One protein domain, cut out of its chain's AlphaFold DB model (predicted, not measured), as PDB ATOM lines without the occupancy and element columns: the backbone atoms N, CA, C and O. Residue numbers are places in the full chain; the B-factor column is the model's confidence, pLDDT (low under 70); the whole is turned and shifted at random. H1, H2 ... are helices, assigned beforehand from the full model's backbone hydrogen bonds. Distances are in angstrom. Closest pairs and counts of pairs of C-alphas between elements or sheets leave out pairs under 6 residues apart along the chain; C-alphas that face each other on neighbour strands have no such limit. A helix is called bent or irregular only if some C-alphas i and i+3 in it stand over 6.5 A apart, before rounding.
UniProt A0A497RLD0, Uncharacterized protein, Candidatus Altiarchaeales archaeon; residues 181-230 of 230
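Overview. This is residues 181 to 230 of the 230 residues of an uncharacterized protein of Candidatus Altiarchaeales archaeon (UniProt A0A497RLD0). Three short helices, H1, H2 and H3, are set at wide angles to one another with their centres in a triangle, and a tail with no named element, residues 215 to 230, runs out from the end of H3 and folds back on itself. The group of helices is loosely formed: H3 meets both of the others, though H1 by few contacts, and the turn from the end of H2 towards H3, residues 200 to 205, sticks out. The printed part has 50 residues with three named helices, in the order H1, H2, H3, and no named strand; the class is all helix, and 26 of the 50 residues are in named elements. The whole is compact, with a radius of gyration of the C-alphas of 9.9 A, and its C-alphas span 25 by 19 by 16 A.

Arrangement. The first helix of the printed part is H1, residues 182 to 191. A tight link of three residues joins it to H2, residues 195 to 201. H1 and H2 are close but not clearly touching, and their closest C-alphas, those of Ala 189 and Cys 195, are 5.7 A apart. They run opposite ways at a steep tilt of 44 degrees. H2 is irregular: C-alphas 196 and 199 are 7.2 A apart, against about 5 A in a regular helix, and its line is a rough one. A tight link of four residues leads on to H3, residues 206 to 214. H2 and H3 touch, and their closest C-alphas are those of Asp 199 and Tyr 206, 5.7 A apart. They run opposite ways at a steep tilt of 61 degrees, with their centres 12.3 A apart. H1 and H3 only just touch, with 3 pairs of C-alphas within 8 A, the closest being those of Cys 186 and Cys 210 at 5.8 A. Their lines are about perpendicular, at 76 degrees, and their centres are 10.3 A apart. In the backbones of H1 and H3, every O i to N i+4 pair is within hydrogen-bond range. In H2, 1 of 3 such pairs is within range, beside 3 of 4 O i to N i+3 pairs.

Along the chain. H1 begins at Asp 182, whose C-alpha is at (36.803, 7.740, -1.364). It is the longest helix by residues, with 10, and measures 15.0 A from first to last C-alpha. H2, from Cys 195 to Val 201, has 7 residues and measures 10.5 A; its first C-alpha is at (48.715, 5.232, -9.017). H3, from Tyr 206 to Trp 214, has 9 residues and measures 11.7 A. It ends with C-alpha 214 at (37.986, 14.638, -7.793). The C-alpha of Pro 230, the chain's last residue, is at (39.278, 20.410, -15.056).

Size, cuts and confidence. The two C-alphas farthest apart are those of Thr 181 and Pro 221, at 27.1 A, while those of the first and last printed residues, Thr 181 and Pro 230, are 21.0 A apart. The printed part has no cut, and both links between helices are tight. Residues 200 to 205, of which 200 and 201 belong to H2, stand free. The long stretch with no named element, residues 215 to 230, has its C-alphas 5 to 14 A from the mean of the C-alphas. The mean pLDDT of the printed part is 73.7. Confidence is low, under 70, at 15 residues: 181 to 182, of which 182 belongs to H1, and 218 to 230. The means of the helices are 79 for H1, 80 for H2 and 82 for H3.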
ATOM      1  N   THR A 181      36.247   8.475   3.330       57.75
ATOM      2  CA  THR A 181      35.578   8.921   2.103       57.75
ATOM      3  C   THR A 181      36.507   8.746   0.904       57.75
ATOM      4  O   THR A 181      37.674   9.131   1.011       57.75
ATOM      5  N   ASP A 182      36.009   8.188  -0.203       68.81
ATOM      6  CA  ASP A 182      36.803   7.740  -1.364       68.81
ATOM      7  C   ASP A 182      37.835   8.776  -1.863       68.81
ATOM      8  O   ASP A 182      38.912   8.421  -2.343       68.81
ATOM      9  N   GLN A 183      37.580  10.065  -1.615       79.06
ATOM     10  CA  GLN A 183      38.506  11.180  -1.816       79.06
ATOM     11  C   GLN A 183      39.886  11.005  -1.146       79.06
ATOM     12  O   GLN A 183      40.916  11.315  -1.748       79.06
ATOM     13  N   GLY A 184      39.943  10.502   0.091       82.19
ATOM     14  CA  GLY A 184      41.201  10.317   0.823       82.19
ATOM     15  C   GLY A 184      42.078   9.219   0.220       82.19
ATOM     16  O   GLY A 184      43.305   9.310   0.264       82.19
ATOM     17  N   ILE A 185      41.456   8.211  -0.397       81.50
ATOM     18  CA  ILE A 185      42.162   7.119  -1.075       81.50
ATOM     19  C   ILE A 185      42.845   7.661  -2.333       81.50
ATOM     20  O   ILE A 185      44.038   7.425  -2.521       81.50
ATOM     21  N   CYS A 186      42.128   8.453  -3.138       80.06
ATOM     22  CA  CYS A 186      42.690   9.089  -4.332       80.06
ATOM     23  C   CYS A 186      43.860  10.031  -3.980       80.06
ATOM     24  O   CYS A 186      44.915   9.965  -4.607       80.06
ATOM     25  N   TYR A 187      43.719  10.848  -2.927       82.06
ATOM     26  CA  TYR A 187      44.757  11.803  -2.516       82.06
ATOM     27  C   TYR A 187      46.019  11.116  -1.967       82.06
ATOM     28  O   TYR A 187      47.146  11.513  -2.264       82.06
ATOM     29  N   ASN A 188      45.857  10.056  -1.171       82.62
ATOM     30  CA  ASN A 188      46.995   9.311  -0.630       82.62
ATOM     31  C   ASN A 188      47.721   8.501  -1.709       82.62
ATOM     32  O   ASN A 188      48.941   8.362  -1.642       82.62
ATOM     33  N   ALA A 189      46.999   7.986  -2.703       79.62
ATOM     34  CA  ALA A 189      47.586   7.266  -3.825       79.62
ATOM     35  C   ALA A 189      48.538   8.139  -4.651       79.62
ATOM     36  O   ALA A 189      49.647   7.710  -4.967       79.62
ATOM     37  N   GLU A 190      48.115   9.367  -4.956       77.88
ATOM     38  CA  GLU A 190      48.897  10.331  -5.733       77.88
ATOM     39  C   GLU A 190      50.168  10.760  -4.990       77.88
ATOM     40  O   GLU A 190      51.264  10.690  -5.541       77.88
ATOM     41  N   ASN A 191      50.051  11.122  -3.708       79.69
ATOM     42  CA  ASN A 191      51.197  11.590  -2.919       79.69
ATOM     43  C   ASN A 191      52.284  10.528  -2.702       79.69
ATOM     44  O   ASN A 191      53.428  10.880  -2.425       79.69
ATOM     45  N   ASN A 192      51.931   9.244  -2.798       81.31
ATOM     46  CA  ASN A 192      52.878   8.147  -2.618       81.31
ATOM     47  C   ASN A 192      53.329   7.510  -3.943       81.31
ATOM     48  O   ASN A 192      54.045   6.518  -3.894       81.31
ATOM     49  N   ASP A 193      52.937   8.056  -5.102       79.38
ATOM     50  CA  ASP A 193      53.265   7.502  -6.427       79.38
ATOM     51  C   ASP A 193      52.753   6.054  -6.623       79.38
ATOM     52  O   ASP A 193      53.360   5.218  -7.288       79.38
ATOM     53  N   LEU A 194      51.605   5.728  -6.011       82.88
ATOM     54  CA  LEU A 194      50.995   4.388  -6.035       82.88
ATOM     55  C   LEU A 194      49.895   4.237  -7.101       82.88
ATOM     56  O   LEU A 194      49.115   3.281  -7.072       82.88
ATOM     57  N   CYS A 195      49.815   5.163  -8.055       77.12
ATOM     58  CA  CYS A 195      48.715   5.232  -9.017       77.12
ATOM     59  C   CYS A 195      48.596   4.001  -9.934       77.12
ATOM     60  O   CYS A 195      47.481   3.642 -10.316       77.12
ATOM     61  N   ASP A 196      49.703   3.322 -10.247       79.50
ATOM     62  CA  ASP A 196      49.697   2.110 -11.084       79.50
ATOM     63  C   ASP A 196      49.104   0.886 -10.360       79.50
ATOM     64  O   ASP A 196      48.686  -0.082 -10.996       79.50
ATOM     65  N   GLY A 197      49.027   0.927  -9.025       79.81
ATOM     66  CA  GLY A 197      48.478  -0.150  -8.199       79.81
ATOM     67  C   GLY A 197      46.989  -0.013  -7.875       79.81
ATOM     68  O   GLY A 197      46.395  -0.964  -7.368       79.81
ATOM     69  N   LEU A 198      46.361   1.135  -8.152       77.31
ATOM     70  CA  LEU A 198      44.993   1.404  -7.686       77.31
ATOM     71  C   LEU A 198      43.954   0.491  -8.329       77.31
ATOM     72  O   LEU A 198      43.139  -0.097  -7.621       77.31
ATOM     73  N   ASP A 199      44.034   0.302  -9.645       77.62
ATOM     74  CA  ASP A 199      43.115  -0.593 -10.354       77.62
ATOM     75  C   ASP A 199      43.358  -2.076  -9.992       77.62
ATOM     76  O   ASP A 199      42.475  -2.914 -10.173       77.62
ATOM     77  N   ILE A 200      44.531  -2.410  -9.433       81.44
ATOM     78  CA  ILE A 200      44.855  -3.762  -8.947       81.44
ATOM     79  C   ILE A 200      44.186  -4.025  -7.593       81.44
ATOM     80  O   ILE A 200      43.692  -5.125  -7.354       81.44
ATOM     81  N   VAL A 201      44.175  -3.028  -6.702       84.38
ATOM     82  CA  VAL A 201      43.661  -3.179  -5.331       84.38
ATOM     83  C   VAL A 201      42.148  -2.972  -5.267       84.38
ATOM     84  O   VAL A 201      41.459  -3.730  -4.586       84.38
ATOM     85  N   PHE A 202      41.627  -1.974  -5.981       84.75
ATOM     86  CA  PHE A 202      40.223  -1.555  -5.891       84.75
ATOM     87  C   PHE A 202      39.381  -1.952  -7.112       84.75
ATOM     88  O   PHE A 202      38.165  -1.772  -7.113       84.75
ATOM     89  N   GLY A 203      40.011  -2.560  -8.119       83.69
ATOM     90  CA  GLY A 203      39.360  -3.045  -9.327       83.69
ATOM     91  C   GLY A 203      39.419  -2.058 -10.499       83.69
ATOM     92  O   GLY A 203      39.737  -0.881 -10.328       83.69
ATOM     93  N   PRO A 204      39.126  -2.537 -11.720       80.38
ATOM     94  CA  PRO A 204      39.265  -1.740 -12.933       80.38
ATOM     95  C   PRO A 204      38.296  -0.553 -12.947       80.38
ATOM     96  O   PRO A 204      37.099  -0.715 -12.716       80.38
ATOM     97  N   GLY A 205      38.813   0.630 -13.290       80.31
ATOM     98  CA  GLY A 205      38.027   1.861 -13.434       80.31
ATOM     99  C   GLY A 205      38.073   2.777 -12.211       80.31
ATOM    100  O   GLY A 205      37.601   3.912 -12.289       80.31
ATOM    101  N   TYR A 206      38.702   2.339 -11.119       83.00
ATOM    102  CA  TYR A 206      38.845   3.139  -9.907       83.00
ATOM    103  C   TYR A 206      39.692   4.393 -10.158       83.00
ATOM    104  O   TYR A 206      39.331   5.499  -9.756       83.00
ATOM    105  N   ARG A 207      40.771   4.255 -10.940       80.06
ATOM    106  CA  ARG A 207      41.595   5.393 -11.372       80.06
ATOM    107  C   ARG A 207      40.797   6.429 -12.172       80.06
ATOM    108  O   ARG A 207      41.019   7.631 -12.033       80.06
ATOM    109  N   GLN A 208      39.857   5.977 -12.999       80.56
ATOM    110  CA  GLN A 208      39.028   6.865 -13.813       80.56
ATOM    111  C   GLN A 208      37.966   7.585 -12.968       80.56
ATOM    112  O   GLN A 208      37.716   8.767 -13.199       80.56
ATOM    113  N   GLY A 209      37.416   6.918 -11.949       82.06
ATOM    114  CA  GLY A 209      36.539   7.534 -10.948       82.06
ATOM    115  C   GLY A 209      37.228   8.676 -10.198       82.06
ATOM    116  O   GLY A 209      36.717   9.795 -10.197       82.06
ATOM    117  N   CYS A 210      38.444   8.443  -9.682       83.88
ATOM    118  CA  CYS A 210      39.240   9.479  -9.005       83.88
ATOM    119  C   CYS A 210      39.462  10.726  -9.881       83.88
ATOM    120  O   CYS A 210      39.331  11.856  -9.414       83.88
ATOM    121  N   CYS A 211      39.761  10.528 -11.165       81.19
ATOM    122  CA  CYS A 211      39.999  11.623 -12.104       81.19
ATOM    123  C   CYS A 211      38.706  12.384 -12.459       81.19
ATOM    124  O   CYS A 211      38.725  13.608 -12.552       81.19
ATOM    125  N   THR A 212      37.576  11.684 -12.611       80.19
ATOM    126  CA  THR A 212      36.310  12.298 -13.057       80.19
ATOM    127  C   THR A 212      35.596  13.049 -11.933       80.19
ATOM    128  O   THR A 212      35.018  14.105 -12.175       80.19
ATOM    129  N   GLU A 213      35.635  12.520 -10.710       81.62
ATOM    130  CA  GLU A 213      34.936  13.120  -9.566       81.62
ATOM    131  C   GLU A 213      35.796  14.135  -8.808       81.62
ATOM    132  O   GLU A 213      35.277  15.149  -8.344       81.62
ATOM    133  N   TRP A 214      37.106  13.885  -8.697       81.81
ATOM    134  CA  TRP A 214      37.986  14.638  -7.793       81.81
ATOM    135  C   TRP A 214      39.098  15.413  -8.509       81.81
ATOM    136  O   TRP A 214      39.832  16.151  -7.859       81.81
ATOM    137  N   GLY A 215      39.236  15.271  -9.833       75.38
ATOM    138  CA  GLY A 215      40.261  15.972 -10.619       75.38
ATOM    139  C   GLY A 215      41.700  15.501 -10.363       75.38
ATOM    140  O   GLY A 215      42.642  16.092 -10.886       75.38
ATOM    141  N   CYS A 216      41.895  14.431  -9.590       73.50
ATOM    142  CA  CYS A 216      43.199  13.815  -9.341       73.50
ATOM    143  C   CYS A 216      43.508  12.804 -10.453       73.50
ATOM    144  O   CYS A 216      43.253  11.603 -10.326       73.50
ATOM    145  N   CYS A 217      44.001  13.291 -11.590       74.00
ATOM    146  CA  CYS A 217      44.343  12.448 -12.731       74.00
ATOM    147  C   CYS A 217      45.834  12.090 -12.689       74.00
ATOM    148  O   CYS A 217      46.680  12.889 -13.078       74.00
ATOM    149  N   CYS A 218      46.167  10.869 -12.263       68.88
ATOM    150  CA  CYS A 218      47.545  10.378 -12.314       68.88
ATOM    151  C   CYS A 218      47.990  10.186 -13.776       68.88
ATOM    152  O   CYS A 218      47.789   9.106 -14.328       68.88
ATOM    153  N   THR A 219      48.549  11.192 -14.446       64.50
ATOM    154  CA  THR A 219      49.072  11.059 -15.819       64.50
ATOM    155  C   THR A 219      50.600  11.026 -15.825       64.50
ATOM    156  O   THR A 219      51.215  12.004 -15.409       64.50
ATOM    157  N   PRO A 220      51.262   9.978 -16.342       63.78
ATOM    158  CA  PRO A 220      52.698  10.057 -16.598       63.78
ATOM    159  C   PRO A 220      52.972  10.988 -17.803       63.78
ATOM    160  O   PRO A 220      52.284  10.846 -18.816       63.78
ATOM    161  N   PRO A 221      53.965  11.906 -17.770       58.00
ATOM    162  CA  PRO A 221      54.884  12.262 -16.689       58.00
ATOM    163  C   PRO A 221      54.533  13.644 -16.101       58.00
ATOM    164  O   PRO A 221      55.075  14.664 -16.532       58.00
ATOM    165  N   SER A 222      53.616  13.714 -15.137       53.81
ATOM    166  CA  SER A 222      53.381  14.947 -14.381       53.81
ATOM    167  C   SER A 222      54.350  15.052 -13.196       53.81
ATOM    168  O   SER A 222      54.577  14.054 -12.510       53.81
ATOM    169  N   PRO A 223      54.933  16.234 -12.921       57.38
ATOM    170  CA  PRO A 223      55.687  16.453 -11.693       57.38
ATOM    171  C   PRO A 223      54.778  16.242 -10.465       57.38
ATOM    172  O   PRO A 223      53.591  16.574 -10.530       57.38
ATOM    173  N   PRO A 224      55.308  15.705  -9.353       56.28
ATOM    174  CA  PRO A 224      54.520  15.443  -8.154       56.28
ATOM    175  C   PRO A 224      53.933  16.743  -7.584       56.28
ATOM    176  O   PRO A 224      54.661  17.716  -7.382       56.28
ATOM    177  N   GLY A 225      52.626  16.743  -7.296       55.75
ATOM    178  CA  GLY A 225      51.984  17.757  -6.450       55.75
ATOM    179  C   GLY A 225      51.118  18.815  -7.138       55.75
ATOM    180  O   GLY A 225      50.943  19.889  -6.561       55.75
ATOM    181  N   VAL A 226      50.560  18.564  -8.328       56.03
ATOM    182  CA  VAL A 226      49.606  19.505  -8.943       56.03
ATOM    183  C   VAL A 226      48.369  18.775  -9.468       56.03
ATOM    184  O   VAL A 226      48.326  18.362 -10.624       56.03
ATOM    185  N   CYS A 227      47.325  18.686  -8.642       53.78
ATOM    186  CA  CYS A 227      45.980  18.392  -9.129       53.78
ATOM    187  C   CYS A 227      45.447  19.671  -9.794       53.78
ATOM    188  O   CYS A 227      44.994  20.594  -9.114       53.78
ATOM    189  N   THR A 228      45.552  19.785 -11.117       52.62
ATOM    190  CA  THR A 228      44.802  20.821 -11.835       52.62
ATOM    191  C   THR A 228      43.347  20.371 -11.927       52.62
ATOM    192  O   THR A 228      43.104  19.323 -12.531       52.62
ATOM    193  N   PRO A 229      42.385  21.116 -11.356       53.28
ATOM    194  CA  PRO A 229      40.980  20.845 -11.625       53.28
ATOM    195  C   PRO A 229      40.713  20.964 -13.139       53.28
ATOM    196  O   PRO A 229      41.451  21.688 -13.819       53.28
ATOM    197  N   PRO A 230      39.703  20.251 -13.667       53.97
ATOM    198  CA  PRO A 230      39.278  20.410 -15.056       53.97
ATOM    199  C   PRO A 230      38.841  21.846 -15.378       53.97
ATOM    200  O   PRO A 230      38.311  22.536 -14.473       53.97
TER     201      PRO A 230